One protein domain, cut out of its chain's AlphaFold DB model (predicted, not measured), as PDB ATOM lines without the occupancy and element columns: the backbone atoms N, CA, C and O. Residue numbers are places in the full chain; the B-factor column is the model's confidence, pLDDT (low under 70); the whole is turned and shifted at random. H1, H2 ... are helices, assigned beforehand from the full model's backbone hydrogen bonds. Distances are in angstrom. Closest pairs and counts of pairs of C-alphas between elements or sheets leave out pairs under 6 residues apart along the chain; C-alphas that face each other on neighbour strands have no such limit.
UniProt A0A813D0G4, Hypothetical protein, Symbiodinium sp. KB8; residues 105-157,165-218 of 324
ATOM      1  N   TYR A 105      20.450  13.417  14.585       93.69
ATOM      2  CA  TYR A 105      21.309  12.775  13.589       93.69
ATOM      3  C   TYR A 105      20.478  11.813  12.726       93.69
ATOM      4  O   TYR A 105      19.354  11.479  13.107       93.69
ATOM      5  N   PRO A 106      20.997  11.335  11.579       94.31
ATOM      6  CA  PRO A 106      20.306  10.329  10.781       94.31
ATOM      7  C   PRO A 106      19.909   9.115  11.628       94.31
ATOM      8  O   PRO A 106      20.720   8.593  12.394       94.31
ATOM      9  N   GLU A 107      18.669   8.652  11.490       93.31
ATOM     10  CA  GLU A 107      18.125   7.539  12.285       93.31
ATOM     11  C   GLU A 107      18.957   6.257  12.124       93.31
ATOM     12  O   GLU A 107      19.274   5.595  13.111       93.31
ATOM     13  N   ARG A 108      19.457   6.009  10.903       94.94
ATOM     14  CA  ARG A 108      20.370   4.900  10.564       94.94
ATOM     15  C   ARG A 108      21.655   4.842  11.397       94.94
ATOM     16  O   ARG A 108      22.363   3.848  11.332       94.94
ATOM     17  N   LEU A 109      22.002   5.911  12.112       95.75
ATOM     18  CA  LEU A 109      23.220   5.992  12.912       95.75
ATOM     19  C   LEU A 109      23.012   5.510  14.357       95.75
ATOM     20  O   LEU A 109      23.975   5.087  14.991       95.75
ATOM     21  N   PHE A 110      21.783   5.554  14.882       95.62
ATOM     22  CA  PHE A 110      21.533   5.351  16.311       95.62
ATOM     23  C   PHE A 110      21.819   3.913  16.770       95.62
ATOM     24  O   PHE A 110      22.652   3.705  17.653       95.62
ATOM     25  N   GLU A 111      21.192   2.907  16.151       96.31
ATOM     26  CA  GLU A 111      21.413   1.502  16.530       96.31
ATOM     27  C   GLU A 111      22.863   1.034  16.299       96.31
ATOM     28  O   GLU A 111      23.428   0.402  17.199       96.31
ATOM     29  N   PRO A 112      23.526   1.373  15.172       96.88
ATOM     30  CA  PRO A 112      24.924   1.004  14.957       96.88
ATOM     31  C   PRO A 112      25.880   1.633  15.968       96.88
ATOM     32  O   PRO A 112      26.842   0.980  16.369       96.88
ATOM     33  N   LEU A 113      25.624   2.869  16.420       95.56
ATOM     34  CA  LEU A 113      26.408   3.483  17.493       95.56
ATOM     35  C   LEU A 113      26.279   2.688  18.794       95.56
ATOM     36  O   LEU A 113      27.297   2.380  19.413       95.56
ATOM     37  N   ILE A 114      25.059   2.304  19.183       93.62
ATOM     38  CA  ILE A 114      24.834   1.495  20.391       93.62
ATOM     39  C   ILE A 114      25.590   0.173  20.281       93.62
ATOM     40  O   ILE A 114      26.283  -0.226  21.218       93.62
ATOM     41  N   TRP A 115      25.466  -0.510  19.141       93.62
ATOM     42  CA  TRP A 115      26.171  -1.764  18.902       93.62
ATOM     43  C   TRP A 115      27.687  -1.585  19.012       93.62
ATOM     44  O   TRP A 115      28.324  -2.333  19.751       93.62
ATOM     45  N   TYR A 116      28.243  -0.574  18.339       94.25
ATOM     46  CA  TYR A 116      29.680  -0.314  18.297       94.25
ATOM     47  C   TYR A 116      30.250  -0.017  19.684       94.25
ATOM     48  O   TYR A 116      31.214  -0.655  20.095       94.25
ATOM     49  N   PHE A 117      29.623   0.881  20.451       91.75
ATOM     50  CA  PHE A 117      30.095   1.212  21.798       91.75
ATOM     51  C   PHE A 117      29.987   0.038  22.776       91.75
ATOM     52  O   PHE A 117      30.826  -0.078  23.661       91.75
ATOM     53  N   ARG A 118      29.031  -0.881  22.583       89.12
ATOM     54  CA  ARG A 118      28.973  -2.142  23.347       89.12
ATOM     55  C   ARG A 118      30.112  -3.106  23.024       89.12
ATOM     56  O   ARG A 118      30.401  -3.964  23.848       89.12
ATOM     57  N   GLN A 119      30.729  -2.989  21.847       87.88
ATOM     58  CA  GLN A 119      31.919  -3.770  21.501       87.88
ATOM     59  C   GLN A 119      33.203  -3.154  22.079       87.88
ATOM     60  O   GLN A 119      34.245  -3.799  22.063       87.88
ATOM     61  N   LEU A 120      33.177  -1.911  22.570       87.75
ATOM     62  CA  LEU A 120      34.372  -1.274  23.118       87.75
ATOM     63  C   LEU A 120      34.588  -1.706  24.569       87.75
ATOM     64  O   LEU A 120      33.867  -1.303  25.479       87.75
ATOM     65  N   GLU A 121      35.639  -2.487  24.799       85.38
ATOM     66  CA  GLU A 121      36.102  -2.817  26.144       85.38
ATOM     67  C   GLU A 121      37.137  -1.796  26.612       85.38
ATOM     68  O   GLU A 121      38.252  -1.728  26.088       85.38
ATOM     69  N   TRP A 122      36.789  -0.997  27.615       83.62
ATOM     70  CA  TRP A 122      37.721  -0.054  28.226       83.62
ATOM     71  C   TRP A 122      38.529  -0.739  29.340       83.62
ATOM     72  O   TRP A 122      37.939  -1.464  30.146       83.62
ATOM     73  N   PRO A 123      39.856  -0.513  29.427       81.12
ATOM     74  CA  PRO A 123      40.642  -0.982  30.565       81.12
ATOM     75  C   PRO A 123      40.076  -0.457  31.895       81.12
ATOM     76  O   PRO A 123      39.448   0.605  31.945       81.12
ATOM     77  N   GLN A 124      40.288  -1.192  32.989       80.69
ATOM     78  CA  GLN A 124      39.751  -0.777  34.282       80.69
ATOM     79  C   GLN A 124      40.511   0.423  34.856       80.69
ATOM     80  O   GLN A 124      41.693   0.643  34.594       80.69
ATOM     81  N   VAL A 125      39.831   1.190  35.711       71.94
ATOM     82  CA  VAL A 125      40.397   2.387  36.359       71.94
ATOM     83  C   VAL A 125      41.620   2.056  37.224       71.94
ATOM     84  O   VAL A 125      42.509   2.887  37.368       71.94
ATOM     85  N   ALA A 126      41.704   0.847  37.785       74.56
ATOM     86  CA  ALA A 126      42.881   0.412  38.541       74.56
ATOM     87  C   ALA A 126      44.137   0.325  37.655       74.56
ATOM     88  O   ALA A 126      45.231   0.683  38.096       74.56
ATOM     89  N   ASP A 127      43.958  -0.047  36.388       71.06
ATOM     90  CA  ASP A 127      45.044  -0.215  35.427       71.06
ATOM     91  C   ASP A 127      45.515   1.126  34.858       71.06
ATOM     92  O   ASP A 127      46.629   1.218  34.353       71.06
ATOM     93  N   LEU A 128      44.723   2.197  35.000       65.50
ATOM     94  CA  LEU A 128      45.027   3.527  34.457       65.50
ATOM     95  C   LEU A 128      46.355   4.110  34.915       65.50
ATOM     96  O   LEU A 128      47.035   4.766  34.133       65.50
ATOM     97  N   LYS A 129      46.729   3.895  36.179       67.44
ATOM     98  CA  LYS A 129      47.996   4.420  36.711       67.44
ATOM     99  C   LYS A 129      49.206   3.708  36.109       67.44
ATOM    100  O   LYS A 129      50.274   4.306  36.014       67.44
ATOM    101  N   ALA A 130      49.035   2.447  35.716       64.81
ATOM    102  CA  ALA A 130      50.049   1.662  35.021       64.81
ATOM    103  C   ALA A 130      49.983   1.856  33.497       64.81
ATOM    104  O   ALA A 130      50.960   1.597  32.794       64.81
ATOM    105  N   TYR A 131      48.845   2.331  32.984       63.69
ATOM    106  CA  TYR A 131      48.609   2.530  31.566       63.69
ATOM    107  C   TYR A 131      49.330   3.787  31.066       63.69
ATOM    108  O   TYR A 131      48.748   4.854  30.907       63.69
ATOM    109  N   GLN A 132      50.610   3.642  30.723       63.31
ATOM    110  CA  GLN A 132      51.321   4.589  29.848       63.31
ATOM    111  C   GLN A 132      50.937   4.405  28.364       63.31
ATOM    112  O   GLN A 132      51.707   4.736  27.463       63.31
ATOM    113  N   GLY A 133      49.779   3.795  28.101       60.25
ATOM    114  CA  GLY A 133      49.382   3.336  26.779       60.25
ATOM    115  C   GLY A 133      49.001   4.457  25.815       60.25
ATOM    116  O   GLY A 133      48.813   5.618  26.180       60.25
ATOM    117  N   GLU A 134      48.888   4.076  24.544       72.25
ATOM    118  CA  GLU A 134      48.435   4.960  23.474       72.25
ATOM    119  C   GLU A 134      46.999   5.450  23.741       72.25
ATOM    120  O   GLU A 134      46.146   4.703  24.215       72.25
ATOM    121  N   HIS A 135      46.721   6.711  23.418       82.44
ATOM    122  CA  HIS A 135      45.370   7.275  23.425       82.44
ATOM    123  C   HIS A 135      44.603   6.894  22.151       82.44
ATOM    124  O   HIS A 135      45.225   6.594  21.132       82.44
ATOM    125  N   VAL A 136      43.266   6.977  22.173       85.62
ATOM    126  CA  VAL A 136      42.431   6.803  20.969       85.62
ATOM    127  C   VAL A 136      41.639   8.064  20.665       85.62
ATOM    128  O   VAL A 136      40.890   8.554  21.500       85.62
ATOM    129  N   THR A 137      41.793   8.604  19.463       87.81
ATOM    130  CA  THR A 137      41.117   9.827  19.002       87.81
ATOM    131  C   THR A 137      39.692   9.571  18.509       87.81
ATOM    132  O   THR A 137      39.375   8.473  18.049       87.81
ATOM    133  N   TRP A 138      38.828  10.598  18.518       90.62
ATOM    134  CA  TRP A 138      37.498  10.489  17.892       90.62
ATOM    135  C   TRP A 138      37.583  10.171  16.405       90.62
ATOM    136  O   TRP A 138      36.714   9.490  15.878       90.62
ATOM    137  N   LEU A 139      38.635  10.642  15.733       89.50
ATOM    138  CA  LEU A 139      38.875  10.321  14.333       89.50
ATOM    139  C   LEU A 139      39.187   8.833  14.138       89.50
ATOM    140  O   LEU A 139      38.649   8.218  13.224       89.50
ATOM    141  N   GLU A 140      40.030   8.246  14.988       88.06
ATOM    142  CA  GLU A 140      40.312   6.807  14.935       88.06
ATOM    143  C   GLU A 140      39.050   5.983  15.185       88.06
ATOM    144  O   GLU A 140      38.775   5.066  14.415       88.06
ATOM    145  N   LEU A 141      38.247   6.353  16.190       91.44
ATOM    146  CA  LEU A 141      36.976   5.680  16.460       91.44
ATOM    147  C   LEU A 141      35.963   5.862  15.327       91.44
ATOM    148  O   LEU A 141      35.265   4.916  14.997       91.44
ATOM    149  N   ALA A 142      35.893   7.041  14.708       93.06
ATOM    150  CA  ALA A 142      35.018   7.284  13.566       93.06
ATOM    151  C   ALA A 142      35.392   6.384  12.377       93.06
ATOM    152  O   ALA A 142      34.523   5.787  11.749       93.06
ATOM    153  N   VAL A 143      36.689   6.252  12.082       90.88
ATOM    154  CA  VAL A 143      37.179   5.390  10.996       90.88
ATOM    155  C   VAL A 143      36.907   3.913  11.289       90.88
ATOM    156  O   VAL A 143      36.455   3.197  10.396       90.88
ATOM    157  N   ASP A 144      37.162   3.456  12.519       90.69
ATOM    158  CA  ASP A 144      36.896   2.070  12.919       90.69
ATOM    159  C   ASP A 144      35.391   1.762  12.907       90.69
ATOM    160  O   ASP A 144      34.978   0.760  12.332       90.69
ATOM    161  N   PHE A 145      34.560   2.690  13.389       93.69
ATOM    162  CA  PHE A 145      33.103   2.606  13.313       93.69
ATOM    163  C   PHE A 145      32.598   2.417  11.878       93.69
ATOM    164  O   PHE A 145      31.809   1.504  11.626       93.69
ATOM    165  N   GLN A 146      33.045   3.244  10.924       94.06
ATOM    166  CA  GLN A 146      32.629   3.106   9.521       94.06
ATOM    167  C   GLN A 146      33.073   1.764   8.938       94.06
ATOM    168  O   GLN A 146      32.317   1.132   8.206       94.06
ATOM    169  N   ALA A 147      34.278   1.307   9.278       89.25
ATOM    170  CA  ALA A 147      34.775   0.014   8.827       89.25
ATOM    171  C   ALA A 147      33.967  -1.156   9.421       89.25
ATOM    172  O   ALA A 147      33.661  -2.112   8.709       89.25
ATOM    173  N   ALA A 148      33.601  -1.077  10.701       90.12
ATOM    174  CA  ALA A 148      32.883  -2.130  11.411       90.12
ATOM    175  C   ALA A 148      31.399  -2.207  11.023       90.12
ATOM    176  O   ALA A 148      30.848  -3.298  10.912       90.12
ATOM    177  N   THR A 149      30.754  -1.059  10.808       93.75
ATOM    178  CA  THR A 149      29.298  -0.977  10.598       93.75
ATOM    179  C   THR A 149      28.894  -0.748   9.146       93.75
ATOM    180  O   THR A 149      27.727  -0.919   8.812       93.75
ATOM    181  N   GLN A 150      29.834  -0.339   8.282       93.94
ATOM    182  CA  GLN A 150      29.569   0.123   6.912       93.94
ATOM    183  C   GLN A 150      28.595   1.317   6.839       93.94
ATOM    184  O   GLN A 150      28.092   1.653   5.767       93.94
ATOM    185  N   VAL A 151      28.333   1.990   7.966       94.56
ATOM    186  CA  VAL A 151      27.483   3.181   8.023       94.56
ATOM    187  C   VAL A 151      28.318   4.409   7.701       94.56
ATOM    188  O   VAL A 151      29.339   4.683   8.331       94.56
ATOM    189  N   GLU A 152      27.875   5.187   6.721       93.06
ATOM    190  CA  GLU A 152      28.537   6.434   6.359       93.06
ATOM    191  C   GLU A 152      28.277   7.540   7.390       93.06
ATOM    192  O   GLU A 152      27.130   7.814   7.749       93.06
ATOM    193  N   LEU A 153      29.349   8.214   7.819       91.44
ATOM    194  CA  LEU A 153      29.305   9.342   8.759       91.44
ATOM    195  C   LEU A 153      29.047  10.702   8.092       91.44
ATOM    196  O   LEU A 153      29.238  11.733   8.726       91.44
ATOM    197  N   CYS A 154      28.611  10.707   6.835       81.31
ATOM    198  CA  CYS A 154      28.398  11.930   6.073       81.31
ATOM    199  C   CYS A 154      27.020  12.538   6.374       81.31
ATOM    200  O   CYS A 154      25.998  11.840   6.348       81.31
ATOM    201  N   GLN A 155      26.964  13.859   6.561       69.88
ATOM    202  CA  GLN A 155      25.718  14.612   6.412       69.88
ATOM    203  C   GLN A 155      25.332  14.608   4.926       69.88
ATOM    204  O   GLN A 155      26.008  15.220   4.104       69.88
ATOM    205  N   SER A 156      24.250  13.915   4.565       58.19
ATOM    206  CA  SER A 156      23.763  13.737   3.181       58.19
ATOM    207  C   SER A 156      23.318  15.023   2.442       58.19
ATOM    208  O   SER A 156      22.535  14.929   1.505       58.19
ATOM    209  N   GLY A 157      23.780  16.220   2.818       65.38
ATOM    210  CA  GLY A 157      23.264  17.489   2.283       65.38
ATOM    211  C   GLY A 157      24.195  18.291   1.366       65.38
ATOM    212  O   GLY A 157      23.721  19.187   0.677       65.38
ATOM    213  N   ALA A 165      38.181  14.934   7.214       85.75
ATOM    214  CA  ALA A 165      38.297  13.961   8.303       85.75
ATOM    215  C   ALA A 165      37.949  14.553   9.684       85.75
ATOM    216  O   ALA A 165      37.319  13.879  10.496       85.75
ATOM    217  N   GLY A 166      38.310  15.817   9.930       85.81
ATOM    218  CA  GLY A 166      37.962  16.524  11.165       85.81
ATOM    219  C   GLY A 166      36.451  16.678  11.354       85.81
ATOM    220  O   GLY A 166      35.952  16.390  12.439       85.81
ATOM    221  N   THR A 167      35.720  17.040  10.295       88.44
ATOM    222  CA  THR A 167      34.254  17.164  10.315       88.44
ATOM    223  C   THR A 167      33.599  15.842  10.690       88.44
ATOM    224  O   THR A 167      32.782  15.809  11.606       88.44
ATOM    225  N   ARG A 168      34.048  14.729  10.093       90.06
ATOM    226  CA  ARG A 168      33.548  13.386  10.436       90.06
ATOM    227  C   ARG A 168      33.813  13.008  11.887       90.06
ATOM    228  O   ARG A 168      32.935  12.458  12.544       90.06
ATOM    229  N   ALA A 169      35.003  13.315  12.404       90.12
ATOM    230  CA  ALA A 169      35.335  13.051  13.801       90.12
ATOM    231  C   ALA A 169      34.436  13.850  14.760       90.12
ATOM    232  O   ALA A 169      33.951  13.297  15.743       90.12
ATOM    233  N   ILE A 170      34.181  15.129  14.461       89.12
ATOM    234  CA  ILE A 170      33.303  16.001  15.258       89.12
ATOM    235  C   ILE A 170      31.849  15.525  15.185       89.12
ATOM    236  O   ILE A 170      31.182  15.444  16.220       89.12
ATOM    237  N   PHE A 171      31.370  15.174  13.991       92.56
ATOM    238  CA  PHE A 171      30.030  14.633  13.775       92.56
ATOM    239  C   PHE A 171      29.829  13.342  14.576       92.56
ATOM    240  O   PHE A 171      28.884  13.233  15.357       92.56
ATOM    241  N   PHE A 172      30.771  12.402  14.460       93.88
ATOM    242  CA  PHE A 172      30.749  11.141  15.195       93.88
ATOM    243  C   PHE A 172      30.791  11.345  16.713       93.88
ATOM    244  O   PHE A 172      29.973  10.771  17.428       93.88
ATOM    245  N   ALA A 173      31.687  12.205  17.206       92.38
ATOM    246  CA  ALA A 173      31.791  12.522  18.628       92.38
ATOM    247  C   ALA A 173      30.479  13.093  19.181       92.38
ATOM    248  O   ALA A 173      30.002  12.672  20.235       92.38
ATOM    249  N   SER A 174      29.874  14.030  18.452       92.69
ATOM    250  CA  SER A 174      28.627  14.682  18.859       92.69
ATOM    251  C   SER A 174      27.451  13.697  18.854       92.69
ATOM    252  O   SER A 174      26.659  13.678  19.802       92.69
ATOM    253  N   ALA A 175      27.373  12.822  17.845       94.50
ATOM    254  CA  ALA A 175      26.367  11.767  17.763       94.50
ATOM    255  C   ALA A 175      26.507  10.743  18.898       94.50
ATOM    256  O   ALA A 175      25.524  10.429  19.573       94.50
ATOM    257  N   ALA A 176      27.729  10.283  19.171       94.38
ATOM    258  CA  ALA A 176      28.019   9.353  20.256       94.38
ATOM    259  C   ALA A 176      27.650   9.943  21.627       94.38
ATOM    260  O   ALA A 176      26.941   9.308  22.406       94.38
ATOM    261  N   ARG A 177      28.058  11.188  21.913       92.12
ATOM    262  CA  ARG A 177      27.708  11.868  23.176       92.12
ATOM    263  C   ARG A 177      26.203  11.994  23.343       92.12
ATOM    264  O   ARG A 177      25.670  11.728  24.417       92.12
ATOM    265  N   ARG A 178      25.502  12.365  22.270       93.38
ATOM    266  CA  ARG A 178      24.045  12.475  22.294       93.38
ATOM    267  C   ARG A 178      23.376  11.137  22.584       93.38
ATOM    268  O   ARG A 178      22.454  11.096  23.395       93.38
ATOM    269  N   MET A 179      23.848  10.069  21.947       94.81
ATOM    270  CA  MET A 179      23.364   8.714  22.190       94.81
ATOM    271  C   MET A 179      23.557   8.334  23.662       94.81
ATOM    272  O   MET A 179      22.605   7.890  24.291       94.81
ATOM    273  N   ALA A 180      24.736   8.579  24.238       92.25
ATOM    274  CA  ALA A 180      25.011   8.281  25.644       92.25
ATOM    275  C   ALA A 180      24.050   9.011  26.599       92.25
ATOM    276  O   ALA A 180      23.455   8.385  27.472       92.25
ATOM    277  N   VAL A 181      23.789  10.305  26.361       90.81
ATOM    278  CA  VAL A 181      22.797  11.076  27.133       90.81
ATOM    279  C   VAL A 181      21.397  10.464  27.033       90.81
ATOM    280  O   VAL A 181      20.704  10.357  28.043       90.81
ATOM    281  N   MET A 182      20.968  10.056  25.834       92.31
ATOM    282  CA  MET A 182      19.653   9.432  25.631       92.31
ATOM    283  C   MET A 182      19.548   8.058  26.304       92.31
ATOM    284  O   MET A 182      18.502   7.735  26.864       92.31
ATOM    285  N   CYS A 183      20.630   7.280  26.285       90.75
ATOM    286  CA  CYS A 183      20.723   5.969  26.926       90.75
ATOM    287  C   CYS A 183      20.961   6.042  28.443       90.75
ATOM    288  O   CYS A 183      20.976   4.997  29.087       90.75
ATOM    289  N   GLN A 184      21.128   7.243  29.015       91.69
ATOM    290  CA  GLN A 184      21.514   7.453  30.418       91.69
ATOM    291  C   GLN A 184      22.811   6.715  30.788       91.69
ATOM    292  O   GLN A 184      22.952   6.199  31.895       91.69
ATOM    293  N   ASP A 185      23.748   6.675  29.845       90.31
ATOM    294  CA  ASP A 185      24.998   5.929  29.945       90.31
ATOM    295  C   ASP A 185      26.207   6.857  29.744       90.31
ATOM    296  O   ASP A 185      26.068   8.015  29.339       90.31
ATOM    297  N   SER A 186      27.404   6.346  30.022       87.75
ATOM    298  CA  SER A 186      28.670   7.022  29.744       87.75
ATOM    299  C   SER A 186      29.410   6.332  28.604       87.75
ATOM    300  O   SER A 186      29.465   5.110  28.523       87.75
ATOM    301  N   LEU A 187      30.043   7.118  27.732       85.25
ATOM    302  CA  LEU A 187      30.843   6.580  26.624       85.25
ATOM    303  C   LEU A 187      32.129   5.892  27.092       85.25
ATOM    304  O   LEU A 187      32.643   5.014  26.402       85.25
ATOM    305  N   ALA A 188      32.661   6.323  28.235       80.75
ATOM    306  CA  ALA A 188      33.873   5.793  28.834       80.75
ATOM    307  C   ALA A 188      33.822   5.943  30.367       80.75
ATOM    308  O   ALA A 188      33.143   6.837  30.882       80.75
ATOM    309  N   PRO A 189      34.546   5.092  31.114       67.88
ATOM    310  CA  PRO A 189      34.528   5.104  32.576       67.88
ATOM    311  C   PRO A 189      35.226   6.320  33.213       67.88
ATOM    312  O   PRO A 189      35.024   6.561  34.402       67.88
ATOM    313  N   VAL A 190      36.046   7.082  32.473       63.91
ATOM    314  CA  VAL A 190      36.811   8.220  33.017       63.91
ATOM    315  C   VAL A 190      36.924   9.349  31.996       63.91
ATOM    316  O   VAL A 190      37.181   9.094  30.820       63.91
ATOM    317  N   ASP A 191      36.800  10.589  32.469       64.56
ATOM    318  CA  ASP A 191      36.958  11.800  31.663       64.56
ATOM    319  C   ASP A 191      38.292  12.502  31.978       64.56
ATOM    320  O   ASP A 191      38.424  13.216  32.979       64.56
ATOM    321  N   PRO A 192      39.364  12.173  31.236       57.78
ATOM    322  CA  PRO A 192      40.193  13.269  30.728       57.78
ATOM    323  C   PRO A 192      40.417  13.206  29.210       57.78
ATOM    324  O   PRO A 192      41.081  12.315  28.685       57.78
ATOM    325  N   PHE A 193      39.924  14.221  28.502       65.44
ATOM    326  CA  PHE A 193      40.203  14.448  27.082       65.44
ATOM    327  C   PHE A 193      41.701  14.425  26.759       65.44
ATOM    328  O   PHE A 193      42.526  15.037  27.443       65.44
ATOM    329  N   THR A 194      42.056  13.807  25.636       65.81
ATOM    330  CA  THR A 194      43.441  13.812  25.146       65.81
ATOM    331  C   THR A 194      43.729  15.027  24.295       65.81
ATOM    332  O   THR A 194      42.990  15.342  23.374       65.81
ATOM    333  N   ASN A 195      44.850  15.700  24.542       67.69
ATOM    334  CA  ASN A 195      45.253  16.883  23.777       67.69
ATOM    335  C   ASN A 195      45.987  16.556  22.463       67.69
ATOM    336  O   ASN A 195      46.563  17.453  21.853       67.69
ATOM    337  N   SER A 196      45.982  15.299  22.014       65.81
ATOM    338  CA  SER A 196      46.824  14.825  20.905       65.81
ATOM    339  C   SER A 196      46.512  15.472  19.555       65.81
ATOM    340  O   SER A 196      47.407  15.618  18.727       65.81
ATOM    341  N   LEU A 197      45.271  15.922  19.346       67.62
ATOM    342  CA  LEU A 197      44.861  16.636  18.132       67.62
ATOM    343  C   LEU A 197      44.853  18.166  18.279       67.62
ATOM    344  O   LEU A 197      44.581  18.875  17.310       67.62
ATOM    345  N   THR A 198      45.189  18.701  19.458       70.06
ATOM    346  CA  THR A 198      45.269  20.153  19.683       70.06
ATOM    347  C   THR A 198      46.289  20.842  18.758       70.06
ATOM    348  O   THR A 198      45.925  21.867  18.183       70.06
ATOM    349  N   PRO A 199      47.502  20.295  18.506       68.19
ATOM    350  CA  PRO A 199      48.459  20.899  17.566       68.19
ATOM    351  C   PRO A 199      47.958  20.990  16.118       68.19
ATOM    352  O   PRO A 199      48.528  21.713  15.312       68.19
ATOM    353  N   LEU A 200      46.898  20.251  15.780       65.38
ATOM    354  CA  LEU A 200      46.316  20.192  14.440       65.38
ATOM    355  C   LEU A 200      45.075  21.082  14.305       65.38
ATOM    356  O   LEU A 200      44.362  20.987  13.311       65.38
ATOM    357  N   GLY A 201      44.782  21.909  15.316       73.81
ATOM    358  CA  GLY A 201      43.610  22.784  15.319       73.81
ATOM    359  C   GLY A 201      42.281  22.039  15.472       73.81
ATOM    360  O   GLY A 201      41.238  22.590  15.135       73.81
ATOM    361  N   LEU A 202      42.289  20.799  15.986       71.94
ATOM    362  CA  LEU A 202      41.087  19.968  16.156       71.94
ATOM    363  C   LEU A 202      40.799  19.651  17.641       71.94
ATOM    364  O   LEU A 202      40.751  18.480  18.029       71.94
ATOM    365  N   PRO A 203      40.572  20.663  18.501       73.06
ATOM    366  CA  PRO A 203      40.313  20.452  19.927       73.06
ATOM    367  C   PRO A 203      38.976  19.745  20.208       73.06
ATOM    368  O   PRO A 203      38.794  19.187  21.285       73.06
ATOM    369  N   ASN A 204      38.052  19.714  19.246       69.94
ATOM    370  CA  ASN A 204      36.761  19.035  19.397       69.94
ATOM    371  C   ASN A 204      36.818  17.548  19.012       69.94
ATOM    372  O   ASN A 204      35.926  16.786  19.370       69.94
ATOM    373  N   ALA A 205      37.885  17.113  18.332       69.12
ATOM    374  CA  ALA A 205      38.119  15.712  17.970       69.12
ATOM    375  C   ALA A 205      38.986  14.965  19.006       69.12
ATOM    376  O   ALA A 205      39.447  13.848  18.757       69.12
ATOM    377  N   ARG A 206      39.212  15.577  20.176       79.88
ATOM    378  CA  ARG A 206      40.022  15.018  21.264       79.88
ATOM    379  C   ARG A 206      39.492  13.679  21.737       79.88
ATOM    380  O   ARG A 206      38.345  13.565  22.146       79.88
ATOM    381  N   GLY A 207      40.365  12.693  21.700       79.75
ATOM    382  CA  GLY A 207      40.067  11.320  22.044       79.75
ATOM    383  C   GLY A 207      39.944  11.012  23.520       79.75
ATOM    384  O   GLY A 207      40.099  11.886  24.375       79.75
ATOM    385  N   PHE A 208      39.822   9.721  23.787       81.56
ATOM    386  CA  PHE A 208      39.923   9.132  25.109       81.56
ATOM    387  C   PHE A 208      41.394   8.902  25.492       81.56
ATOM    388  O   PHE A 208      42.223   8.586  24.632       81.56
ATOM    389  N   PRO A 209      41.728   9.044  26.785       74.12
ATOM    390  CA  PRO A 209      43.090   8.898  27.320       74.12
ATOM    391  C   PRO A 209      43.591   7.464  27.288       74.12
ATOM    392  O   PRO A 209      44.776   7.219  27.476       74.12
ATOM    393  N   MET A 210      42.685   6.531  27.034       77.31
ATOM    394  CA  MET A 210      42.935   5.108  26.999       77.31
ATOM    395  C   MET A 210      42.565   4.593  25.629       77.31
ATOM    396  O   MET A 210      41.580   5.036  25.038       77.31
ATOM    397  N   ARG A 211      43.303   3.599  25.161       77.25
ATOM    398  CA  ARG A 211      42.828   2.740  24.089       77.25
ATOM    399  C   ARG A 211      41.891   1.694  24.678       77.25
ATOM    400  O   ARG A 211      42.156   1.171  25.758       77.25
ATOM    401  N   CYS A 212      40.812   1.375  23.972       76.38
ATOM    402  CA  CYS A 212      40.059   0.163  24.271       76.38
ATOM    403  C   CYS A 212      40.984  -1.058  24.114       76.38
ATOM    404  O   CYS A 212      41.907  -1.035  23.290       76.38
ATOM    405  N   ASN A 213      40.764  -2.091  24.927       74.06
ATOM    406  CA  ASN A 213      41.628  -3.258  25.008       74.06
ATOM    407  C   ASN A 213      41.905  -3.852  23.622       74.06
ATOM    408  O   ASN A 213      41.065  -3.861  22.719       74.06
ATOM    409  N   ASP A 214      43.126  -4.365  23.492       58.16
ATOM    410  CA  ASP A 214      43.828  -4.793  22.283       58.16
ATOM    411  C   ASP A 214      43.096  -5.818  21.376       58.16
ATOM    412  O   ASP A 214      43.646  -6.241  20.360       58.16
ATOM    413  N   GLY A 215      41.879  -6.246  21.692       57.19
ATOM    414  CA  GLY A 215      41.108  -7.195  20.887       57.19
ATOM    415  C   GLY A 215      40.143  -6.566  19.878       57.19
ATOM    416  O   GLY A 215      39.887  -7.181  18.847       57.19
ATOM    417  N   LEU A 216      39.609  -5.369  20.154       57.31
ATOM    418  CA  LEU A 216      38.296  -4.978  19.606       57.31
ATOM    419  C   LEU A 216      38.268  -3.761  18.679       57.31
ATOM    420  O   LEU A 216      37.249  -3.534  18.034       57.31
ATOM    421  N   LEU A 217      39.381  -3.040  18.497       61.62
ATOM    422  CA  LEU A 217      39.549  -2.271  17.257       61.62
ATOM    423  C   LEU A 217      39.753  -3.301  16.151       61.62
ATOM    424  O   LEU A 217      40.876  -3.775  15.930       61.62
ATOM    425  N   MET A 218      38.632  -3.691  15.538       55.16
ATOM    426  CA  MET A 218      38.442  -4.875  14.687       55.16
ATOM    427  C   MET A 218      39.483  -4.978  13.572       55.16
ATOM    428  O   MET A 218      39.749  -6.054  13.038       55.16
TER     429      MET A 218
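What this domain is: This is residues 105 to 157 and 165 to 218 of the 324 residues of the protein "Hypothetical protein" of Symbiodinium sp. KB8 (UniProt A0A813D0G4). Helices H1, H2 and H3 pack together nearly at right angles, each touching the other two; long loops extend from this core, with short H4 away from it. The printed part has 107 residues with four named helices, H1 to H4 in order, and no named strand: all helix, though under half lie in helices. It is compact, radius of gyration of the C-alphas 13.5 A, spanning 44 by 30 by 26 A.

Where its parts are: H3, residues 165 to 183, runs 26.8 A from C-alpha 165 at (38.297, 13.961, 8.303). H1, residues 107 to 119, runs 20.1 A from C-alpha 107 at (18.125, 7.539, 12.285). H2 is residues 138 to 149, 15.9 A; H4 is residues 195 to 200, 10.0 A.

How they stand to each other: H3 touches H2 about perpendicular, 76 degrees, closest C-alphas Leu 139 and Ala 169, 4.5 A. H3 touches H1 at 82 degrees, about perpendicular, closest C-alphas Leu 113 and Ala 176, 6.7 A. H4 is apart from H1, H2 and H3. In H2 and H3 every O i to N i+4 pair is within hydrogen-bond range; H1 has 7 of 9, H4 0 of 2 but 2 of 3 O i to N i+3.

The domain as a whole: Residues 158 to 164 are not printed, a 16.6 A gap between C-alphas 157 and 165. Links H1 to H2 and H3 to H4 are long. Mean pLDDT of the printed part is 81.6, with 27 residues under 70, among them 189 to 197.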